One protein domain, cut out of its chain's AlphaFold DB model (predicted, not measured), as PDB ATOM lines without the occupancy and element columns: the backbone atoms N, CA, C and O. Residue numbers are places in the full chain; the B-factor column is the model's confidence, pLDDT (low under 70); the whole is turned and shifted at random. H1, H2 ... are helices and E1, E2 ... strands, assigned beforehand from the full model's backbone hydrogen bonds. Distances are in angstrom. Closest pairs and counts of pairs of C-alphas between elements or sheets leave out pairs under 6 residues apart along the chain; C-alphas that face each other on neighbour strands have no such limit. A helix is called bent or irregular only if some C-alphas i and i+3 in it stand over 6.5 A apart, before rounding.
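AT A GLANCE: This is residues 106 to 127 and 285 to 347 of the 351 residues of the protein "VanZ like family" of Tissierella praeacuta (UniProt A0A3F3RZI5). One strongly twisted, curled sheet of six strands has a single helix, H1, over one face, and the other face bears no named helix. The long, bent hairpin of E4 and E5 makes much of the sheet, with short strands E1 and E2 at its two edges. The printed part has 85 residues, in the order E1 E2 H1 E3 E4 E5 E6; the mixed sheet runs E1 E3 E6 E5 E4 E2. The class is mostly strand, and the whole is compact, with a radius of gyration of the C-alphas of 12.7 A and spans of 34 by 29 by 20 A.

IN THESE COORDINATES: E4, residues 310 to 322, is 29.3 A long and bends by 85 degrees at residue 315. E5, residues 327 to 338, is 31.5 A long and bends by 53 degrees at residue 330. E6, residues 341 to 347, covers 19.5 A and ends with C-alpha 347 at (136.649, 103.807, 117.575). E3 is residues 300 to 302, E2 residues 116 to 119, and E1 residues 107 to 109, beginning with C-alpha 107 at (140.318, 93.550, 120.479). H1, residues 287 to 295, is 12.5 A long.

HOW THE PARTS SIT: E4, E5 and E6 form a meander, each strand the antiparallel neighbour of the one before; N 319 and O 331 are 3.0 A apart, N 334 and O 345 2.8 A. With E3 they make a Greek key, E3 being the antiparallel neighbour of E6, with N 300 and O 346 at 2.9 A. E1 is antiparallel to E3, N 108 to O 301 2.8 A; E2 is parallel to E4, N 118 to O 311 2.9 A. H1 is on the sheet at a height of 8.0 A, only just over E5, on which 3 of its C-alphas fall, and runs across the strands, at 67 degrees to E5 on the local plane. The closest C-alphas of H1 and E6 are those of Ala 290 and Val 347, 6.4 A apart. Every O i to N i+4 pair in H1 is within hydrogen-bond range.

THE WHOLE: The two C-alphas farthest apart, of Lys 325 and Gly 340, are 36.6 A apart. Residues 128 to 284 are not printed; C-alphas 127 and 285 are 5.8 A apart across this cut. Of the links printed whole, none is long. Mean pLDDT of the printed part is 91.0, with residues 305 to 306 under 70.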
ATOM      1  N   GLY A 106     141.413  90.010 118.357       84.69
ATOM      2  CA  GLY A 106     142.266  90.375 119.486       84.69
ATOM      3  C   GLY A 106     141.849  91.655 120.206       84.69
ATOM      4  O   GLY A 106     142.449  91.961 121.221       84.69
ATOM      5  N   TYR A 107     140.818  92.380 119.762       88.62
ATOM      6  CA  TYR A 107     140.318  93.550 120.479       88.62
ATOM      7  C   TYR A 107     139.131  93.207 121.380       88.62
ATOM      8  O   TYR A 107     138.216  92.477 120.996       88.62
ATOM      9  N   ILE A 108     139.102  93.813 122.564       87.12
ATOM     10  CA  ILE A 108     137.991  93.743 123.512       87.12
ATOM     11  C   ILE A 108     137.355  95.115 123.702       87.12
ATOM     12  O   ILE A 108     137.977  96.155 123.480       87.12
ATOM     13  N   LYS A 109     136.087  95.126 124.123       89.12
ATOM     14  CA  LYS A 109     135.413  96.375 124.477       89.12
ATOM     15  C   LYS A 109     136.086  96.977 125.709       89.12
ATOM     16  O   LYS A 109     136.295  96.289 126.706       89.12
ATOM     17  N   MET A 110     136.400  98.263 125.633       86.50
ATOM     18  CA  MET A 110     137.100  98.965 126.696       86.50
ATOM     19  C   MET A 110     136.241  99.061 127.964       86.50
ATOM     20  O   MET A 110     135.090  99.503 127.925       86.50
ATOM     21  N   ASN A 111     136.829  98.701 129.105       85.06
ATOM     22  CA  ASN A 111     136.280  99.014 130.417       85.06
ATOM     23  C   ASN A 111     136.943 100.292 130.937       85.06
ATOM     24  O   ASN A 111     138.125 100.295 131.255       85.06
ATOM     25  N   THR A 112     136.184 101.380 131.021       83.88
ATOM     26  CA  THR A 112     136.690 102.683 131.485       83.88
ATOM     27  C   THR A 112     136.549 102.882 132.990       83.88
ATOM     28  O   THR A 112     136.910 103.932 133.520       83.88
ATOM     29  N   LYS A 113     135.998 101.900 133.712       84.25
ATOM     30  CA  LYS A 113     135.771 102.026 135.149       84.25
ATOM     31  C   LYS A 113     137.115 102.126 135.872       84.25
ATOM     32  O   LYS A 113     137.888 101.179 135.852       84.25
ATOM     33  N   ASN A 114     137.332 103.246 136.563       83.62
ATOM     34  CA  ASN A 114     138.558 103.565 137.305       83.62
ATOM     35  C   ASN A 114     139.819 103.755 136.439       83.62
ATOM     36  O   ASN A 114     140.920 103.663 136.968       83.62
ATOM     37  N   VAL A 115     139.671 104.057 135.144       89.00
ATOM     38  CA  VAL A 115     140.802 104.369 134.257       89.00
ATOM     39  C   VAL A 115     140.906 105.884 134.073       89.00
ATOM     40  O   VAL A 115     139.939 106.521 133.653       89.00
ATOM     41  N   ASP A 116     142.069 106.472 134.370       90.81
ATOM     42  CA  ASP A 116     142.337 107.895 134.103       90.81
ATOM     43  C   ASP A 116     142.803 108.080 132.653       90.81
ATOM     44  O   ASP A 116     143.864 107.583 132.274       90.81
ATOM     45  N   ILE A 117     142.012 108.778 131.833       93.44
ATOM     46  CA  ILE A 117     142.271 108.961 130.397       93.44
ATOM     47  C   ILE A 117     142.577 110.433 130.124       93.44
ATOM     48  O   ILE A 117     141.747 111.307 130.375       93.44
ATOM     49  N   LYS A 118     143.761 110.706 129.570       94.25
ATOM     50  CA  LYS A 118     144.234 112.055 129.232       94.25
ATOM     51  C   LYS A 118     144.603 112.151 127.762       94.25
ATOM     52  O   LYS A 118     145.317 111.297 127.247       94.25
ATOM     53  N   PHE A 119     144.161 113.225 127.119       94.62
ATOM     54  CA  PHE A 119     144.475 113.538 125.729       94.62
ATOM     55  C   PHE A 119     145.613 114.558 125.688       94.62
ATOM     56  O   PHE A 119     145.463 115.660 126.215       94.62
ATOM     57  N   GLU A 120     146.761 114.174 125.127       92.44
ATOM     58  CA  GLU A 120     147.940 115.047 125.013       92.44
ATOM     59  C   GLU A 120     147.950 115.848 123.697       92.44
ATOM     60  O   GLU A 120     148.625 116.872 123.613       92.44
ATOM     61  N   THR A 121     147.160 115.430 122.701       87.00
ATOM     62  CA  THR A 121     146.963 116.154 121.437       87.00
ATOM     63  C   THR A 121     145.663 116.967 121.421       87.00
ATOM     64  O   THR A 121     144.689 116.644 122.109       87.00
ATOM     65  N   GLY A 122     145.634 118.022 120.604       89.81
ATOM     66  CA  GLY A 122     144.401 118.730 120.273       89.81
ATOM     67  C   GLY A 122     143.526 117.870 119.362       89.81
ATOM     68  O   GLY A 122     144.008 117.377 118.352       89.81
ATOM     69  N   LEU A 123     142.252 117.709 119.728       94.38
ATOM     70  CA  LEU A 123     141.277 116.946 118.946       94.38
ATOM     71  C   LEU A 123     140.489 117.862 118.019       94.38
ATOM     72  O   LEU A 123     139.971 118.902 118.456       94.38
ATOM     73  N   ASP A 124     140.339 117.441 116.772       93.25
ATOM     74  CA  ASP A 124     139.531 118.139 115.793       93.25
ATOM     75  C   ASP A 124     138.023 118.042 116.099       93.25
ATOM     76  O   ASP A 124     137.503 117.052 116.621       93.25
ATOM     77  N   SER A 125     137.311 119.125 115.786       92.19
ATOM     78  CA  SER A 125     135.848 119.225 115.859       92.19
ATOM     79  C   SER A 125     135.167 119.193 114.490       92.19
ATOM     80  O   SER A 125     133.946 119.310 114.436       92.19
ATOM     81  N   GLY A 126     135.933 119.096 113.403       90.38
ATOM     82  CA  GLY A 126     135.403 118.980 112.054       90.38
ATOM     83  C   GLY A 126     134.663 117.666 111.824       90.38
ATOM     84  O   GLY A 126     134.981 116.631 112.408       90.38
ATOM     85  N   GLU A 127     133.670 117.721 110.944       89.12
ATOM     86  CA  GLU A 127     133.033 116.542 110.371       89.12
ATOM     87  C   GLU A 127     133.383 116.481 108.889       89.12
ATOM     88  O   GLU A 127     133.340 117.496 108.186       89.12
ATOM     89  N   ILE A 285     131.851 111.142 112.456       96.44
ATOM     90  CA  ILE A 285     131.956 111.938 113.687       96.44
ATOM     91  C   ILE A 285     133.321 112.636 113.782       96.44
ATOM     92  O   ILE A 285     134.316 112.184 113.210       96.44
ATOM     93  N   SER A 286     133.371 113.711 114.561       96.88
ATOM     94  CA  SER A 286     134.617 114.406 114.895       96.88
ATOM     95  C   SER A 286     135.510 113.596 115.846       96.88
ATOM     96  O   SER A 286     135.049 112.690 116.551       96.88
ATOM     97  N   GLU A 287     136.795 113.944 115.927       97.19
ATOM     98  CA  GLU A 287     137.726 113.327 116.883       97.19
ATOM     99  C   GLU A 287     137.292 113.572 118.337       97.19
ATOM    100  O   GLU A 287     137.428 112.690 119.185       97.19
ATOM    101  N   LYS A 288     136.691 114.737 118.630       96.38
ATOM    102  CA  LYS A 288     136.098 115.030 119.948       96.38
ATOM    103  C   LYS A 288     134.948 114.089 120.298       96.38
ATOM    104  O   LYS A 288     134.916 113.553 121.403       96.38
ATOM    105  N   GLU A 289     134.024 113.846 119.372       96.75
ATOM    106  CA  GLU A 289     132.931 112.889 119.590       96.75
ATOM    107  C   GLU A 289     133.455 111.456 119.752       96.75
ATOM    108  O   GLU A 289     132.940 110.681 120.563       96.75
ATOM    109  N   ALA A 290     134.508 111.094 119.018       96.88
ATOM    110  CA  ALA A 290     135.168 109.806 119.177       96.88
ATOM    111  C   ALA A 290     135.860 109.668 120.544       96.88
ATOM    112  O   ALA A 290     135.721 108.633 121.197       96.88
ATOM    113  N   ALA A 291     136.509 110.723 121.039       96.06
ATOM    114  CA  ALA A 291     137.048 110.765 122.395       96.06
ATOM    115  C   ALA A 291     135.951 110.599 123.461       96.06
ATOM    116  O   ALA A 291     136.133 109.863 124.431       96.06
ATOM    117  N   GLU A 292     134.764 111.181 123.264       95.06
ATOM    118  CA  GLU A 292     133.628 110.909 124.152       95.06
ATOM    119  C   GLU A 292     133.174 109.446 124.110       95.06
ATOM    120  O   GLU A 292     132.780 108.894 125.143       95.06
ATOM    121  N   LYS A 293     133.203 108.798 122.934       95.75
ATOM    122  CA  LYS A 293     132.917 107.360 122.826       95.75
ATOM    123  C   LYS A 293     133.928 106.544 123.634       95.75
ATOM    124  O   LYS A 293     133.492 105.635 124.343       95.75
ATOM    125  N   ILE A 294     135.216 106.901 123.602       95.00
ATOM    126  CA  ILE A 294     136.254 106.277 124.443       95.00
ATOM    127  C   ILE A 294     135.887 106.407 125.918       95.00
ATOM    128  O   ILE A 294     135.786 105.390 126.592       95.00
ATOM    129  N   LEU A 295     135.592 107.616 126.409       93.38
ATOM    130  CA  LEU A 295     135.238 107.853 127.820       93.38
ATOM    131  C   LEU A 295     133.996 107.054 128.269       93.38
ATOM    132  O   LEU A 295     133.912 106.607 129.414       93.38
ATOM    133  N   LYS A 296     133.044 106.822 127.356       93.25
ATOM    134  CA  LYS A 296     131.827 106.014 127.581       93.25
ATOM    135  C   LYS A 296     132.066 104.497 127.460       93.25
ATOM    136  O   LYS A 296     131.113 103.730 127.589       93.25
ATOM    137  N   GLY A 297     133.293 104.054 127.175       91.00
ATOM    138  CA  GLY A 297     133.636 102.647 126.940       91.00
ATOM    139  C   GLY A 297     133.107 102.092 125.612       91.00
ATOM    140  O   GLY A 297     133.055 100.882 125.413       91.00
ATOM    141  N   ASN A 298     132.689 102.955 124.682       92.94
ATOM    142  CA  ASN A 298     132.242 102.583 123.337       92.94
ATOM    143  C   ASN A 298     133.409 102.627 122.343       92.94
ATOM    144  O   ASN A 298     133.330 103.258 121.291       92.94
ATOM    145  N   ALA A 299     134.489 101.953 122.720       93.81
ATOM    146  CA  ALA A 299     135.714 101.811 121.956       93.81
ATOM    147  C   ALA A 299     136.308 100.419 122.199       93.81
ATOM    148  O   ALA A 299     135.904  99.710 123.130       93.81
ATOM    149  N   TRP A 300     137.262 100.040 121.361       93.88
ATOM    150  CA  TRP A 300     137.922  98.744 121.412       93.88
ATOM    151  C   TRP A 300     139.410  98.920 121.666       93.88
ATOM    152  O   TRP A 300     140.047  99.759 121.041       93.88
ATOM    153  N   ILE A 301     139.963  98.107 122.557       90.75
ATOM    154  CA  ILE A 301     141.390  98.071 122.878       90.75
ATOM    155  C   ILE A 301     141.922  96.671 122.596       90.75
ATOM    156  O   ILE A 301     141.202  95.690 122.810       90.75
ATOM    157  N   PHE A 302     143.150  96.565 122.092       86.38
ATOM    158  CA  PHE A 302     143.783  95.262 121.929       86.38
ATOM    159  C   PHE A 302     143.880  94.562 123.291       86.38
ATOM    160  O   PHE A 302     144.195  95.186 124.305       86.38
ATOM    161  N   PHE A 303     143.548  93.277 123.325       77.12
ATOM    162  CA  PHE A 303     143.512  92.482 124.537       77.12
ATOM    163  C   PHE A 303     144.900  92.449 125.175       77.12
ATOM    164  O   PHE A 303     145.875  92.026 124.558       77.12
ATOM    165  N   SER A 304     144.958  92.860 126.437       72.31
ATOM    166  CA  SER A 304     146.111  92.695 127.308       72.31
ATOM    167  C   SER A 304     145.650  92.025 128.596       72.31
ATOM    168  O   SER A 304     144.546  92.285 129.078       72.31
ATOM    169  N   ALA A 305     146.488  91.143 129.141       61.88
ATOM    170  CA  ALA A 305     146.234  90.495 130.424       61.88
ATOM    171  C   ALA A 305     146.427  91.451 131.617       61.88
ATOM    172  O   ALA A 305     145.987  91.145 132.723       61.88
ATOM    173  N   GLU A 306     147.092  92.587 131.405       69.19
ATOM    174  CA  GLU A 306     147.391  93.567 132.446       69.19
ATOM    175  C   GLU A 306     146.257  94.591 132.589       69.19
ATOM    176  O   GLU A 306     145.724  95.102 131.600       69.19
ATOM    177  N   GLU A 307     145.887  94.907 133.833       72.31
ATOM    178  CA  GLU A 307     144.941  95.987 134.114       72.31
ATOM    179  C   GLU A 307     145.600  97.343 133.850       72.31
ATOM    180  O   GLU A 307     146.590  97.697 134.488       72.31
ATOM    181  N   ILE A 308     145.018  98.111 132.928       79.69
ATOM    182  CA  ILE A 308     145.498  99.447 132.570       79.69
ATOM    183  C   ILE A 308     144.825 100.476 133.475       79.69
ATOM    184  O   ILE A 308     143.616 100.693 133.384       79.69
ATOM    185  N   ASN A 309     145.607 101.144 134.322       84.50
ATOM    186  CA  ASN A 309     145.077 102.126 135.277       84.50
ATOM    187  C   ASN A 309     145.044 103.552 134.716       84.50
ATOM    188  O   ASN A 309     144.233 104.384 135.132       84.50
ATOM    189  N   SER A 310     145.939 103.856 133.774       90.19
ATOM    190  CA  SER A 310     146.037 105.180 133.164       90.19
ATOM    191  C   SER A 310     146.357 105.098 131.678       90.19
ATOM    192  O   SER A 310     147.156 104.270 131.242       90.19
ATOM    193  N   ILE A 311     145.730 105.976 130.896       92.69
ATOM    194  CA  ILE A 311     145.881 106.039 129.444       92.69
ATOM    195  C   ILE A 311     146.207 107.467 129.040       92.69
ATOM    196  O   ILE A 311     145.452 108.404 129.299       92.69
ATOM    197  N   LYS A 312     147.335 107.620 128.354       94.31
ATOM    198  CA  LYS A 312     147.715 108.839 127.649       94.31
ATOM    199  C   LYS A 312     147.486 108.634 126.164       94.31
ATOM    200  O   LYS A 312     148.146 107.798 125.555       94.31
ATOM    201  N   VAL A 313     146.568 109.398 125.597       94.94
ATOM    202  CA  VAL A 313     146.314 109.448 124.161       94.94
ATOM    203  C   VAL A 313     147.293 110.440 123.545       94.94
ATOM    204  O   VAL A 313     147.268 111.625 123.884       94.94
ATOM    205  N   LEU A 314     148.173 109.936 122.687       95.00
ATOM    206  CA  LEU A 314     149.294 110.677 122.111       95.00
ATOM    207  C   LEU A 314     148.898 111.363 120.804       95.00
ATOM    208  O   LEU A 314     149.194 112.538 120.616       95.00
ATOM    209  N   ASP A 315     148.211 110.636 119.929       95.88
ATOM    210  CA  ASP A 315     147.696 111.138 118.661       95.88
ATOM    211  C   ASP A 315     146.447 110.351 118.232       95.88
ATOM    212  O   ASP A 315     146.027 109.389 118.889       95.88
ATOM    213  N   VAL A 316     145.831 110.812 117.148       96.56
ATOM    214  CA  VAL A 316     144.698 110.171 116.493       96.56
ATOM    215  C   VAL A 316     144.871 110.282 114.985       96.56
ATOM    216  O   VAL A 316     145.349 111.296 114.477       96.56
ATOM    217  N   TYR A 317     144.496 109.229 114.269       95.56
ATOM    218  CA  TYR A 317     144.435 109.228 112.814       95.56
ATOM    219  C   TYR A 317     143.274 108.363 112.320       95.56
ATOM    220  O   TYR A 317     142.734 107.526 113.047       95.56
ATOM    221  N   MET A 318     142.868 108.585 111.072       95.38
ATOM    222  CA  MET A 318     141.839 107.786 110.413       95.38
ATOM    223  C   MET A 318     142.478 106.627 109.649       95.38
ATOM    224  O   MET A 318     143.468 106.806 108.939       95.38
ATOM    225  N   ASP A 319     141.885 105.449 109.781       95.69
ATOM    226  CA  ASP A 319     142.240 104.250 109.025       95.69
ATOM    227  C   ASP A 319     140.962 103.524 108.595       95.69
ATOM    228  O   ASP A 319     139.856 103.953 108.921       95.69
ATOM    229  N   TYR A 320     141.090 102.407 107.886       95.75
ATOM    230  CA  TYR A 320     139.959 101.586 107.476       95.75
ATOM    231  C   TYR A 320     139.983 100.210 108.139       95.75
ATOM    232  O   TYR A 320     141.034  99.642 108.436       95.75
ATOM    233  N   LYS A 321     138.791  99.661 108.391       95.38
ATOM    234  CA  LYS A 321     138.604  98.288 108.875       95.38
ATOM    235  C   LYS A 321     137.439  97.624 108.149       95.38
ATOM    236  O   LYS A 321     136.427  98.257 107.838       95.38
ATOM    237  N   LEU A 322     137.590  96.328 107.881       95.06
ATOM    238  CA  LEU A 322     136.576  95.520 107.214       95.06
ATOM    239  C   LEU A 322     135.496  95.094 108.212       95.06
ATOM    240  O   LEU A 322     135.785  94.553 109.282       95.06
ATOM    241  N   ASP A 323     134.234  95.309 107.857       95.44
ATOM    242  CA  ASP A 323     133.109  94.829 108.648       95.44
ATOM    243  C   ASP A 323     132.587  93.460 108.195       95.44
ATOM    244  O   ASP A 323     132.914  92.932 107.133       95.44
ATOM    245  N   SER A 324     131.722  92.867 109.016       93.81
ATOM    246  CA  SER A 324     131.142  91.544 108.778       93.81
ATOM    247  C   SER A 324     130.223  91.445 107.558       93.81
ATOM    248  O   SER A 324     129.769  90.343 107.255       93.81
ATOM    249  N   LYS A 325     129.911  92.560 106.888       94.81
ATOM    250  CA  LYS A 325     129.179  92.583 105.620       94.81
ATOM    251  C   LYS A 325     130.099  92.838 104.430       94.81
ATOM    252  O   LYS A 325     129.592  92.849 103.316       94.81
ATOM    253  N   GLY A 326     131.397  93.058 104.632       95.44
ATOM    254  CA  GLY A 326     132.372  93.305 103.572       95.44
ATOM    255  C   GLY A 326     132.492  94.779 103.181       95.44
ATOM    256  O   GLY A 326     132.953  95.076 102.083       95.44
ATOM    257  N   PHE A 327     132.020  95.716 104.012       97.12
ATOM    258  CA  PHE A 327     132.354  97.131 103.823       97.12
ATOM    259  C   PHE A 327     133.687  97.443 104.494       97.12
ATOM    260  O   PHE A 327     133.873  97.155 105.676       97.12
ATOM    261  N   TYR A 328     134.592  98.048 103.734       96.94
ATOM    262  CA  TYR A 328     135.829  98.620 104.236       96.94
ATOM    263  C   TYR A 328     135.544 100.072 104.601       96.94
ATOM    264  O   TYR A 328     135.307 100.913 103.727       96.94
ATOM    265  N   ARG A 329     135.442 100.331 105.905       95.62
ATOM    266  CA  ARG A 329     134.869 101.569 106.441       95.62
ATOM    267  C   ARG A 329     135.855 102.289 107.356       95.62
ATOM    268  O   ARG A 329     136.667 101.611 107.991       95.62
ATOM    269  N   PRO A 330     135.772 103.624 107.446       96.06
ATOM    270  CA  PRO A 330     136.709 104.388 108.239       96.06
ATOM    271  C   PRO A 330     136.489 104.155 109.740       96.06
ATOM    272  O   PRO A 330     135.365 103.931 110.200       96.06
ATOM    273  N   VAL A 331     137.577 104.223 110.495       97.00
ATOM    274  CA  VAL A 331     137.656 104.194 111.959       97.00
ATOM    275  C   VAL A 331     138.679 105.235 112.406       97.00
ATOM    276  O   VAL A 331     139.588 105.566 111.646       97.00
ATOM    277  N   TYR A 332     138.571 105.724 113.640       97.25
ATOM    278  CA  TYR A 332     139.695 106.426 114.260       97.25
ATOM    279  C   TYR A 332     140.530 105.437 115.061       97.25
ATOM    280  O   TYR A 332     139.986 104.626 115.818       97.25
ATOM    281  N   ILE A 333     141.843 105.540 114.897       96.69
ATOM    282  CA  ILE A 333     142.840 104.856 115.705       96.69
ATOM    283  C   ILE A 333     143.507 105.908 116.583       96.69
ATOM    284  O   ILE A 333     144.044 106.897 116.092       96.69
ATOM    285  N   PHE A 334     143.436 105.694 117.891       96.38
ATOM    286  CA  PHE A 334     144.082 106.524 118.894       96.38
ATOM    287  C   PHE A 334     145.336 105.810 119.387       96.38
ATOM    288  O   PHE A 334     145.237 104.780 120.065       96.38
ATOM    289  N   ASN A 335     146.507 106.369 119.088       95.31
ATOM    290  CA  ASN A 335     147.762 105.860 119.623       95.31
ATOM    291  C   ASN A 335     147.881 106.248 121.089       95.31
ATOM    292  O   ASN A 335     147.841 107.421 121.465       95.31
ATOM    293  N   CYS A 336     148.040 105.238 121.930       93.56
ATOM    294  CA  CYS A 336     147.990 105.378 123.368       93.56
ATOM    295  C   CYS A 336     149.268 104.865 124.025       93.56
ATOM    296  O   CYS A 336     149.996 104.022 123.495       93.56
ATOM    297  N   LYS A 337     149.514 105.361 125.234       91.69
ATOM    298  CA  LYS A 337     150.500 104.827 126.163       91.69
ATOM    299  C   LYS A 337     149.865 104.646 127.537       91.69
ATOM    300  O   LYS A 337     149.290 105.588 128.074       91.69
ATOM    301  N   GLY A 338     150.026 103.469 128.122       87.94
ATOM    302  CA  GLY A 338     149.561 103.148 129.472       87.94
ATOM    303  C   GLY A 338     150.523 102.172 130.128       87.94
ATOM    304  O   GLY A 338     151.049 101.290 129.457       87.94
ATOM    305  N   ASP A 339     150.839 102.408 131.401       78.94
ATOM    306  CA  ASP A 339     151.675 101.539 132.244       78.94
ATOM    307  C   ASP A 339     152.997 101.073 131.582       78.94
ATOM    308  O   ASP A 339     153.508  99.982 131.804       78.94
ATOM    309  N   GLY A 340     153.588 101.955 130.763       78.88
ATOM    310  CA  GLY A 340     154.864 101.735 130.071       78.88
ATOM    311  C   GLY A 340     154.755 101.159 128.655       78.88
ATOM    312  O   GLY A 340     155.737 101.230 127.916       78.88
ATOM    313  N   GLN A 341     153.580 100.691 128.235       85.12
ATOM    314  CA  GLN A 341     153.351 100.063 126.932       85.12
ATOM    315  C   GLN A 341     152.629 101.001 125.960       85.12
ATOM    316  O   GLN A 341     151.845 101.859 126.372       85.12
ATOM    317  N   LYS A 342     152.914 100.847 124.661       90.38
ATOM    318  CA  LYS A 342     152.164 101.500 123.581       90.38
ATOM    319  C   LYS A 342     151.093 100.549 123.065       90.38
ATOM    320  O   LYS A 342     151.369  99.365 122.898       90.38
ATOM    321  N   PHE A 343     149.912 101.077 122.789       90.75
ATOM    322  CA  PHE A 343     148.801 100.316 122.225       90.75
ATOM    323  C   PHE A 343     147.854 101.243 121.465       90.75
ATOM    324  O   PHE A 343     147.952 102.465 121.560       90.75
ATOM    325  N   GLU A 344     146.916 100.649 120.739       93.62
ATOM    326  CA  GLU A 344     145.918 101.361 119.951       93.62
ATOM    327  C   GLU A 344     144.521 101.183 120.553       93.62
ATOM    328  O   GLU A 344     144.151 100.099 121.023       93.62
ATOM    329  N   ILE A 345     143.733 102.257 120.517       94.81
ATOM    330  CA  ILE A 345     142.290 102.216 120.752       94.81
ATOM    331  C   ILE A 345     141.587 102.510 119.430       94.81
ATOM    332  O   ILE A 345     141.830 103.537 118.803       94.81
ATOM    333  N   VAL A 346     140.679 101.625 119.030       96.81
ATOM    334  CA  VAL A 346     139.881 101.758 117.809       96.81
ATOM    335  C   VAL A 346     138.486 102.255 118.167       96.81
ATOM    336  O   VAL A 346     137.834 101.730 119.075       96.81
ATOM    337  N   VAL A 347     137.998 103.249 117.427       96.44
ATOM    338  CA  VAL A 347     136.649 103.807 117.575       96.44
ATOM    339  C   VAL A 347     135.912 103.721 116.244       96.44
ATOM    340  O   VAL A 347     136.444 104.098 115.204       96.44
TER     341      VAL A 347